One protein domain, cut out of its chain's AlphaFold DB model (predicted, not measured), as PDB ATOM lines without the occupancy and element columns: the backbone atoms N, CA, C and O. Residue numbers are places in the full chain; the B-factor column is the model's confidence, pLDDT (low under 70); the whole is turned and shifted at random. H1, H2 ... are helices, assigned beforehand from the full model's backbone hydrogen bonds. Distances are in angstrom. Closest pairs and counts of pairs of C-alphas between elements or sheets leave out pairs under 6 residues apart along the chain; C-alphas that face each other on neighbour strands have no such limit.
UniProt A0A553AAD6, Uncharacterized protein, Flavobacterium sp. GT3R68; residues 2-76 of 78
ATOM      1  N   LYS A   2       3.091 -42.852  -4.225       48.38
ATOM      2  CA  LYS A   2       3.660 -41.526  -3.854       48.38
ATOM      3  C   LYS A   2       2.635 -40.543  -3.259       48.38
ATOM      4  O   LYS A   2       2.995 -39.812  -2.348       48.38
ATOM      5  N   GLU A   3       1.386 -40.550  -3.733       51.97
ATOM      6  CA  GLU A   3       0.344 -39.617  -3.258       51.97
ATOM      7  C   GLU A   3      -0.160 -39.930  -1.837       51.97
ATOM      8  O   GLU A   3      -0.512 -39.009  -1.105       51.97
ATOM      9  N   ASN A   4      -0.103 -41.193  -1.389       55.22
ATOM     10  CA  ASN A   4      -0.476 -41.555  -0.011       55.22
ATOM     11  C   ASN A   4       0.447 -40.930   1.047       55.22
ATOM     12  O   ASN A   4      -0.005 -40.683   2.160       55.22
ATOM     13  N   ASN A   5       1.704 -40.619   0.713       65.38
ATOM     14  CA  ASN A   5       2.605 -39.937   1.649       65.38
ATOM     15  C   ASN A   5       2.292 -38.438   1.790       65.38
ATOM     16  O   ASN A   5       2.510 -37.880   2.859       65.38
ATOM     17  N   GLU A   6       1.759 -37.783   0.753       79.19
ATOM     18  CA  GLU A   6       1.509 -36.334   0.781       79.19
ATOM     19  C   GLU A   6       0.393 -35.964   1.766       79.19
ATOM     20  O   GLU A   6       0.528 -35.003   2.520       79.19
ATOM     21  N   ILE A   7      -0.690 -36.747   1.813       85.81
ATOM     22  CA  ILE A   7      -1.787 -36.510   2.765       85.81
ATOM     23  C   ILE A   7      -1.320 -36.693   4.207       85.81
ATOM     24  O   ILE A   7      -1.672 -35.881   5.060       85.81
ATOM     25  N   VAL A   8      -0.505 -37.715   4.470       83.19
ATOM     26  CA  VAL A   8       0.054 -37.968   5.806       83.19
ATOM     27  C   VAL A   8       0.915 -36.784   6.258       83.19
ATOM     28  O   VAL A   8       0.726 -36.276   7.358       83.19
ATOM     29  N   GLU A   9       1.772 -36.252   5.381       86.94
ATOM     30  CA  GLU A   9       2.588 -35.068   5.685       86.94
ATOM     31  C   GLU A   9       1.775 -33.782   5.922       86.94
ATOM     32  O   GLU A   9       2.273 -32.845   6.555       86.94
ATOM     33  N   ILE A  10       0.558 -33.682   5.374       88.94
ATOM     34  CA  ILE A  10      -0.345 -32.547   5.616       88.94
ATOM     35  C   ILE A  10      -0.947 -32.639   7.022       88.94
ATOM     36  O   ILE A  10      -1.036 -31.609   7.689       88.94
ATOM     37  N   VAL A  11      -1.313 -33.841   7.484       86.69
ATOM     38  CA  VAL A  11      -1.891 -34.062   8.825       86.69
ATOM     39  C   VAL A  11      -0.957 -33.546   9.920       86.69
ATOM     40  O   VAL A  11      -1.396 -32.802  10.795       86.69
ATOM     41  N   ASP A  12       0.340 -33.841   9.814       85.88
ATOM     42  CA  ASP A  12       1.354 -33.428  10.796       85.88
ATOM     43  C   ASP A  12       1.531 -31.902  10.910       85.88
ATOM     44  O   ASP A  12       2.124 -31.402  11.867       85.88
ATOM     45  N   LYS A  13       1.036 -31.141   9.926       88.50
ATOM     46  CA  LYS A  13       1.164 -29.677   9.858       88.50
ATOM     47  C   LYS A  13      -0.101 -28.944  10.307       88.50
ATOM     48  O   LYS A  13      -0.107 -27.714  10.295       88.50
ATOM     49  N   ILE A  14      -1.164 -29.656  10.689       87.12
ATOM     50  CA  ILE A  14      -2.431 -29.038  11.091       87.12
ATOM     51  C   ILE A  14      -2.270 -28.359  12.452       87.12
ATOM     52  O   ILE A  14      -2.045 -29.008  13.471       87.12
ATOM     53  N   THR A  15      -2.449 -27.040  12.483       87.06
ATOM     54  CA  THR A  15      -2.398 -26.243  13.720       87.06
ATOM     55  C   THR A  15      -3.632 -25.368  13.921       87.06
ATOM     56  O   THR A  15      -3.911 -24.926  15.037       87.06
ATOM     57  N   CYS A  16      -4.395 -25.116  12.857       83.25
ATOM     58  CA  CYS A  16      -5.580 -24.271  12.889       83.25
ATOM     59  C   CYS A  16      -6.692 -24.775  11.955       83.25
ATOM     60  O   CYS A  16      -6.502 -25.685  11.150       83.25
ATOM     61  N   ARG A  17      -7.874 -24.140  12.030       86.12
ATOM     62  CA  ARG A  17      -9.035 -24.484  11.190       86.12
ATOM     63  C   ARG A  17      -8.704 -24.445   9.697       86.12
ATOM     64  O   ARG A  17      -9.118 -25.333   8.970       86.12
ATOM     65  N   THR A  18      -7.968 -23.436   9.234       88.50
ATOM     66  CA  THR A  18      -7.637 -23.287   7.808       88.50
ATOM     67  C   THR A  18      -6.750 -24.428   7.299       88.50
ATOM     68  O   THR A  18      -6.950 -24.881   6.176       88.50
ATOM     69  N   ASP A  19      -5.831 -24.936   8.127       88.50
ATOM     70  CA  ASP A  19      -5.015 -26.112   7.789       88.50
ATOM     71  C   ASP A  19      -5.900 -27.359   7.652       88.50
ATOM     72  O   ASP A  19      -5.737 -28.153   6.727       88.50
ATOM     73  N   PHE A  20      -6.887 -27.494   8.542       87.75
ATOM     74  CA  PHE A  20      -7.861 -28.580   8.498       87.75
ATOM     75  C   PHE A  20      -8.776 -28.505   7.260       87.75
ATOM     76  O   PHE A  20      -8.996 -29.522   6.608       87.75
ATOM     77  N   GLU A  21      -9.248 -27.318   6.865       88.94
ATOM     78  CA  GLU A  21     -10.009 -27.132   5.613       88.94
ATOM     79  C   GLU A  21      -9.178 -27.531   4.383       88.94
ATOM     80  O   GLU A  21      -9.666 -28.216   3.481       88.94
ATOM     81  N   PHE A  22      -7.898 -27.141   4.355       91.81
ATOM     82  CA  PHE A  22      -6.986 -27.522   3.279       91.81
ATOM     83  C   PHE A  22      -6.784 -29.041   3.221       91.81
ATOM     84  O   PHE A  22      -6.834 -29.634   2.139       91.81
ATOM     85  N   PHE A  23      -6.622 -29.688   4.378       91.94
ATOM     86  CA  PHE A  23      -6.569 -31.142   4.475       91.94
ATOM     87  C   PHE A  23      -7.842 -31.803   3.925       91.94
ATOM     88  O   PHE A  23      -7.735 -32.699   3.090       91.94
ATOM     89  N   LEU A  24      -9.040 -31.344   4.313       91.06
ATOM     90  CA  LEU A  24     -10.308 -31.904   3.822       91.06
ATOM     91  C   LEU A  24     -10.438 -31.800   2.298       91.06
ATOM     92  O   LEU A  24     -10.867 -32.755   1.642       91.06
ATOM     93  N   GLN A  25     -10.029 -30.668   1.719       92.69
ATOM     94  CA  GLN A  25      -9.992 -30.513   0.268       92.69
ATOM     95  C   GLN A  25      -9.078 -31.566  -0.375       92.69
ATOM     96  O   GLN A  25      -9.475 -32.220  -1.344       92.69
ATOM     97  N   LYS A  26      -7.869 -31.754   0.167       93.75
ATOM     98  CA  LYS A  26      -6.890 -32.714  -0.363       93.75
ATOM     99  C   LYS A  26      -7.327 -34.161  -0.190       93.75
ATOM    100  O   LYS A  26      -7.158 -34.947  -1.120       93.75
ATOM    101  N   LEU A  27      -7.968 -34.491   0.927       91.75
ATOM    102  CA  LEU A  27      -8.553 -35.804   1.173       91.75
ATOM    103  C   LEU A  27      -9.629 -36.141   0.130       91.75
ATOM    104  O   LEU A  27      -9.593 -37.219  -0.459       91.75
ATOM    105  N   LYS A  28     -10.527 -35.192  -0.178       91.38
ATOM    106  CA  LYS A  28     -11.547 -35.367  -1.225       91.38
ATOM    107  C   LYS A  28     -10.927 -35.561  -2.611       91.38
ATOM    108  O   LYS A  28     -11.371 -36.418  -3.374       91.38
ATOM    109  N   GLU A  29      -9.919 -34.756  -2.952       92.25
ATOM    110  CA  GLU A  29      -9.197 -34.865  -4.226       92.25
ATOM    111  C   GLU A  29      -8.493 -36.222  -4.367       92.25
ATOM    112  O   GLU A  29      -8.551 -36.824  -5.439       92.25
ATOM    113  N   ASN A  30      -7.859 -36.713  -3.302       92.12
ATOM    114  CA  ASN A  30      -7.170 -38.000  -3.305       92.12
ATOM    115  C   ASN A  30      -8.140 -39.176  -3.406       92.12
ATOM    116  O   ASN A  30      -7.911 -40.041  -4.245       92.12
ATOM    117  N   PHE A  31      -9.242 -39.164  -2.649       88.94
ATOM    118  CA  PHE A  31     -10.285 -40.185  -2.765       88.94
ATOM    119  C   PHE A  31     -10.836 -40.276  -4.194       88.94
ATOM    120  O   PHE A  31     -11.040 -41.363  -4.721       88.94
ATOM    121  N   GLY A  32     -11.044 -39.133  -4.856       88.38
ATOM    122  CA  GLY A  32     -11.530 -39.107  -6.236       88.38
ATOM    123  C   GLY A  32     -10.521 -39.610  -7.275       88.38
ATOM    124  O   GLY A  32     -10.937 -40.083  -8.331       88.38
ATOM    125  N   LYS A  33      -9.213 -39.491  -7.008       90.94
ATOM    126  CA  LYS A  33      -8.139 -39.851  -7.952       90.94
ATOM    127  C   LYS A  33      -7.547 -41.239  -7.733       90.94
ATOM    128  O   LYS A  33      -7.064 -41.809  -8.698       90.94
ATOM    129  N   ASN A  34      -7.567 -41.736  -6.500       87.19
ATOM    130  CA  ASN A  34      -6.916 -42.980  -6.089       87.19
ATOM    131  C   ASN A  34      -7.900 -43.873  -5.331       87.19
ATOM    132  O   ASN A  34      -7.554 -44.468  -4.314       87.19
ATOM    133  N   LYS A  35      -9.161 -43.913  -5.770       86.62
ATOM    134  CA  LYS A  35     -10.218 -44.646  -5.069       86.62
ATOM    135  C   LYS A  35      -9.855 -46.125  -4.879       86.62
ATOM    136  O   LYS A  35     -10.139 -46.700  -3.840       86.62
ATOM    137  N   GLU A  36      -9.200 -46.717  -5.871       88.50
ATOM    138  CA  GLU A  36      -8.712 -48.097  -5.879       88.50
ATOM    139  C   GLU A  36      -7.636 -48.401  -4.825       88.50
ATOM    140  O   GLU A  36      -7.451 -49.564  -4.474       88.50
ATOM    141  N   ASP A  37      -6.952 -47.373  -4.312       86.62
ATOM    142  CA  ASP A  37      -5.958 -47.499  -3.242       86.62
ATOM    143  C   ASP A  37      -6.614 -47.447  -1.843       86.62
ATOM    144  O   ASP A  37      -5.929 -47.647  -0.837       86.62
ATOM    145  N   TRP A  38      -7.920 -47.162  -1.750       89.94
ATOM    146  CA  TRP A  38      -8.659 -47.095  -0.489       89.94
ATOM    147  C   TRP A  38      -9.362 -48.422  -0.204       89.94
ATOM    148  O   TRP A  38     -10.197 -48.872  -0.981       89.94
ATOM    149  N   GLU A  39      -9.090 -49.022   0.955       87.56
ATOM    150  CA  GLU A  39      -9.842 -50.199   1.419       87.56
ATOM    151  C   GLU A  39     -11.285 -49.828   1.806       87.56
ATOM    152  O   GLU A  39     -12.221 -50.577   1.536       87.56
ATOM    153  N   ASN A  40     -11.472 -48.637   2.386       89.94
ATOM    154  CA  ASN A  40     -12.768 -48.095   2.789       89.94
ATOM    155  C   ASN A  40     -13.309 -47.124   1.727       89.94
ATOM    156  O   ASN A  40     -13.423 -45.920   1.967       89.94
ATOM    157  N   ASP A  41     -13.618 -47.638   0.539       91.62
ATOM    158  CA  ASP A  41     -13.935 -46.838  -0.653       91.62
ATOM    159  C   ASP A  41     -15.419 -46.427  -0.796       91.62
ATOM    160  O   ASP A  41     -15.824 -45.781  -1.773       91.62
ATOM    161  N   THR A  42     -16.253 -46.791   0.177       90.00
ATOM    162  CA  THR A  42     -17.652 -46.368   0.279       90.00
ATOM    163  C   THR A  42     -17.858 -45.467   1.490       90.00
ATOM    164  O   THR A  42     -17.089 -45.506   2.450       90.00
ATOM    165  N   LEU A  43     -18.928 -44.663   1.477       87.44
ATOM    166  CA  LEU A  43     -19.282 -43.838   2.634       87.44
ATOM    167  C   LEU A  43     -19.511 -44.694   3.889       87.44
ATOM    168  O   LEU A  43     -19.089 -44.303   4.969       87.44
ATOM    169  N   GLU A  44     -20.152 -45.854   3.742       91.50
ATOM    170  CA  GLU A  44     -20.437 -46.771   4.851       91.50
ATOM    171  C   GLU A  44     -19.142 -47.311   5.467       91.50
ATOM    172  O   GLU A  44     -18.869 -47.041   6.635       91.50
ATOM    173  N   SER A  45     -18.282 -47.941   4.659       90.81
ATOM    174  CA  SER A  45     -16.981 -48.454   5.117       90.81
ATOM    175  C   SER A  45     -16.077 -47.354   5.686       90.81
ATOM    176  O   SER A  45     -15.335 -47.572   6.640       90.81
ATOM    177  N   TYR A  46     -16.137 -46.143   5.125       90.12
ATOM    178  CA  TYR A  46     -15.365 -45.005   5.625       90.12
ATOM    179  C   TYR A  46     -15.830 -44.561   7.019       90.12
ATOM    180  O   TYR A  46     -15.002 -44.317   7.898       90.12
ATOM    181  N   LEU A  47     -17.146 -44.493   7.250       90.06
ATOM    182  CA  LEU A  47     -17.710 -44.160   8.560       90.06
ATOM    183  C   LEU A  47     -17.423 -45.248   9.605       90.06
ATOM    184  O   LEU A  47     -17.146 -44.913  10.757       90.06
ATOM    185  N   GLU A  48     -17.432 -46.524   9.214       88.56
ATOM    186  CA  GLU A  48     -17.023 -47.634  10.084       88.56
ATOM    187  C   GLU A  48     -15.548 -47.527  10.491       88.56
ATOM    188  O   GLU A  48     -15.228 -47.622  11.678       88.56
ATOM    189  N   GLY A  49     -14.655 -47.244   9.535       87.25
ATOM    190  CA  GLY A  49     -13.233 -47.027   9.810       87.25
ATOM    191  C   GLY A  49     -12.981 -45.845  10.755       87.25
ATOM    192  O   GLY A  49     -12.196 -45.963  11.697       87.25
ATOM    193  N   LEU A  50     -13.693 -44.727  10.558       87.94
ATOM    194  CA  LEU A  50     -13.636 -43.570  11.460       87.94
ATOM    195  C   LEU A  50     -14.092 -43.918  12.883       87.94
ATOM    196  O   LEU A  50     -13.458 -43.494  13.850       87.94
ATOM    197  N   TYR A  51     -15.182 -44.680  13.020       86.00
ATOM    198  CA  TYR A  51     -15.678 -45.124  14.322       86.00
ATOM    199  C   TYR A  51     -14.661 -46.017  15.037       86.00
ATOM    200  O   TYR A  51     -14.353 -45.760  16.200       86.00
ATOM    201  N   GLY A  52     -14.123 -47.023  14.340       86.25
ATOM    202  CA  GLY A  52     -13.145 -47.956  14.900       86.25
ATOM    203  C   GLY A  52     -11.886 -47.248  15.398       86.25
ATOM    204  O   GLY A  52     -11.503 -47.429  16.550       86.25
ATOM    205  N   TYR A  53     -11.304 -46.364  14.577       82.00
ATOM    206  CA  TYR A  53     -10.109 -45.600  14.956       82.00
ATOM    207  C   TYR A  53     -10.341 -44.723  16.196       82.00
ATOM    208  O   TYR A  53      -9.491 -44.646  17.080       82.00
ATOM    209  N   ASN A  54     -11.504 -44.069  16.284       83.75
ATOM    210  CA  ASN A  54     -11.856 -43.260  17.449       83.75
ATOM    211  C   ASN A  54     -12.078 -44.113  18.708       83.75
ATOM    212  O   ASN A  54     -11.604 -43.757  19.781       83.75
ATOM    213  N   TYR A  55     -12.787 -45.238  18.586       83.00
ATOM    214  CA  TYR A  55     -13.081 -46.127  19.714       83.00
ATOM    215  C   TYR A  55     -11.810 -46.630  20.419       83.00
ATOM    216  O   TYR A  55     -11.819 -46.817  21.633       83.00
ATOM    217  N   GLU A  56     -10.720 -46.817  19.671       78.12
ATOM    218  CA  GLU A  56      -9.422 -47.258  20.193       78.12
ATOM    219  C   GLU A  56      -8.523 -46.111  20.702       78.12
ATOM    220  O   GLU A  56      -7.491 -46.369  21.323       78.12
ATOM    221  N   SER A  57      -8.881 -44.846  20.457       75.38
ATOM    222  CA  SER A  57      -8.074 -43.685  20.847       75.38
ATOM    223  C   SER A  57      -8.352 -43.250  22.289       75.38
ATOM    224  O   SER A  57      -9.488 -42.975  22.663       75.38
ATOM    225  N   GLU A  58      -7.294 -43.077  23.085       72.12
ATOM    226  CA  GLU A  58      -7.358 -42.498  24.440       72.12
ATOM    227  C   GLU A  58      -6.941 -41.005  24.478       72.12
ATOM    228  O   GLU A  58      -6.783 -40.424  25.552       72.12
ATOM    229  N   ASN A  59      -6.711 -40.371  23.316       65.50
ATOM    230  CA  ASN A  59      -6.157 -39.013  23.209       65.50
ATOM    231  C   ASN A  59      -7.236 -37.945  22.907       65.50
ATOM    232  O   ASN A  59      -7.799 -37.919  21.815       65.50
ATOM    233  N   ASP A  60      -7.475 -37.033  23.858       63.31
ATOM    234  CA  ASP A  60      -8.589 -36.058  23.876       63.31
ATOM    235  C   ASP A  60      -8.251 -34.630  23.359       63.31
ATOM    236  O   ASP A  60      -8.797 -33.626  23.825       63.31
ATOM    237  N   GLN A  61      -7.348 -34.477  22.390       60.78
ATOM    238  CA  GLN A  61      -7.015 -33.173  21.780       60.78
ATOM    239  C   GLN A  61      -6.868 -33.355  20.264       60.78
ATOM    240  O   GLN A  61      -5.914 -34.039  19.885       60.78
ATOM    241  N   PRO A  62      -7.691 -32.787  19.349       64.94
ATOM    242  CA  PRO A  62      -8.784 -31.793  19.409       64.94
ATOM    243  C   PRO A  62     -10.121 -32.311  19.967       64.94
ATOM    244  O   PRO A  62     -10.345 -33.507  20.090       64.94
ATOM    245  N   THR A  63     -11.053 -31.404  20.286       70.50
ATOM    246  CA  THR A  63     -12.310 -31.801  20.940       70.50
ATOM    247  C   THR A  63     -13.169 -32.668  20.013       70.50
ATOM    248  O   THR A  63     -13.547 -32.199  18.938       70.50
ATOM    249  N   TRP A  64     -13.600 -33.852  20.461       69.19
ATOM    250  CA  TRP A  64     -14.630 -34.671  19.791       69.19
ATOM    251  C   TRP A  64     -15.869 -33.872  19.379       69.19
ATOM    252  O   TRP A  64     -16.500 -34.144  18.361       69.19
ATOM    253  N   LYS A  65     -16.177 -32.827  20.153       70.81
ATOM    254  CA  LYS A  65     -17.217 -31.851  19.851       70.81
ATOM    255  C   LYS A  65     -17.030 -31.173  18.488       70.81
ATOM    256  O   LYS A  65     -17.996 -31.112  17.745       70.81
ATOM    257  N   LEU A  66     -15.827 -30.717  18.144       77.19
ATOM    258  CA  LEU A  66     -15.552 -30.070  16.855       77.19
ATOM    259  C   LEU A  66     -15.802 -31.042  15.694       77.19
ATOM    260  O   LEU A  66     -16.455 -30.680  14.720       77.19
ATOM    261  N   PHE A  67     -15.357 -32.295  15.819       78.81
ATOM    262  CA  PHE A  67     -15.656 -33.333  14.828       78.81
ATOM    263  C   PHE A  67     -17.158 -33.604  14.711       78.81
ATOM    264  O   PHE A  67     -17.685 -33.655  13.602       78.81
ATOM    265  N   ALA A  68     -17.865 -33.718  15.837       76.94
ATOM    266  CA  ALA A  68     -19.314 -33.884  15.840       76.94
ATOM    267  C   ALA A  68     -20.031 -32.681  15.203       76.94
ATOM    268  O   ALA A  68     -20.979 -32.872  14.449       76.94
ATOM    269  N   GLU A  69     -19.568 -31.456  15.460       78.19
ATOM    270  CA  GLU A  69     -20.089 -30.226  14.858       78.19
ATOM    271  C   GLU A  69     -19.865 -30.200  13.343       78.19
ATOM    272  O   GLU A  69     -20.799 -29.883  12.610       78.19
ATOM    273  N   ILE A  70     -18.682 -30.596  12.861       81.31
ATOM    274  CA  ILE A  70     -18.374 -30.695  11.424       81.31
ATOM    275  C   ILE A  70     -19.263 -31.748  10.749       81.31
ATOM    276  O   ILE A  70     -19.896 -31.459   9.734       81.31
ATOM    277  N   LEU A  71     -19.365 -32.953  11.322       80.69
ATOM    278  CA  LEU A  71     -20.208 -34.031  10.790       80.69
ATOM    279  C   LEU A  71     -21.697 -33.659  10.810       80.69
ATOM    280  O   LEU A  71     -22.438 -33.966   9.876       80.69
ATOM    281  N   LEU A  72     -22.145 -32.977  11.867       72.12
ATOM    282  CA  LEU A  72     -23.515 -32.489  11.982       72.12
ATOM    283  C   LEU A  72     -23.804 -31.396  10.949       72.12
ATOM    284  O   LEU A  72     -24.850 -31.443  10.302       72.12
ATOM    285  N   ALA A  73     -22.889 -30.440  10.777       75.06
ATOM    286  CA  ALA A  73     -23.009 -29.375   9.788       75.06
ATOM    287  C   ALA A  73     -23.044 -29.930   8.353       75.06
ATOM    288  O   ALA A  73     -23.863 -29.485   7.551       75.06
ATOM    289  N   ALA A  74     -22.251 -30.965   8.051       75.44
ATOM    290  CA  ALA A  74     -22.194 -31.610   6.735       75.44
ATOM    291  C   ALA A  74     -23.531 -32.215   6.259       75.44
ATOM    292  O   ALA A  74     -23.699 -32.478   5.073       75.44
ATOM    293  N   ARG A  75     -24.512 -32.417   7.150       71.25
ATOM    294  CA  ARG A  75     -25.859 -32.876   6.765       71.25
ATOM    295  C   ARG A  75     -26.678 -31.833   6.005       71.25
ATOM    296  O   ARG A  75     -27.673 -32.200   5.386       71.25
ATOM    297  N   VAL A  76     -26.348 -30.551   6.154       66.62
ATOM    298  CA  VAL A  76     -27.182 -29.427   5.688       66.62
ATOM    299  C   VAL A  76     -26.392 -28.344   4.949       66.62
ATOM    300  O   VAL A  76     -26.997 -27.405   4.442       66.62
TER     301      VAL A  76
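Overview. This is residues 2 to 76 of the 78 residues of an uncharacterized protein of Flavobacterium sp. GT3R68 (UniProt A0A553AAD6). A helical hairpin of H1 and H2 makes one side of an open, few-contact arrangement; beyond it the chain swings away to H3 and then to H4, neither of which touches another helix. Residues 65 to 76, most of them in H4, stick out free, as do residues 55 to 63 before them. The printed part has 75 residues with four named helices, H1 to H4 in order, and no named strand; the class is all helix. It is only just compact, close to loose, with a radius of gyration of the C-alphas of 13.1 A, and spans 31 by 30 by 27 A.

Arrangement. H1, residues 3 to 11, and H2, residues 17 to 33, form a helical hairpin joined by a tight link of 5 residues. They touch, and their closest C-alphas, those of Ile 10 and Phe 23, are 6.5 A apart. They run opposite ways at a shallow tilt of 14 degrees, and H2 touches H1 with residues 23 to 30 alone. H3, residues 43 to 55, is apart from H1 and H2. H4, residues 64 to 73, is apart from H1, H2 and H3. In H2, H3 and H4 every O i to N i+4 pair is within hydrogen-bond range; in H1 it is 3 of 5.

Along the chain. H1 begins at C-alpha 3, (0.344, -39.617, -3.258), and is 13.5 A long from first to last C-alpha. H2, the longest helix, measures 24.6 A and ends at C-alpha 33, (-8.139, -39.851, -7.952). H3 measures 18.3 A. H4 measures 14.1 A and ends at C-alpha 73, (-23.009, -29.375, 9.788).

Size, cuts and confidence. The C-alphas of Lys 2 and Val 76, the two farthest apart, are 34.5 A apart. The printed part has no cut. The links from H2 to H3, 9 residues, and from H3 to H4, 8 residues, are short. The mean pLDDT of the printed part is 82.1; residues 2 to 5, 59 to 62, 64 and 76 are under 70.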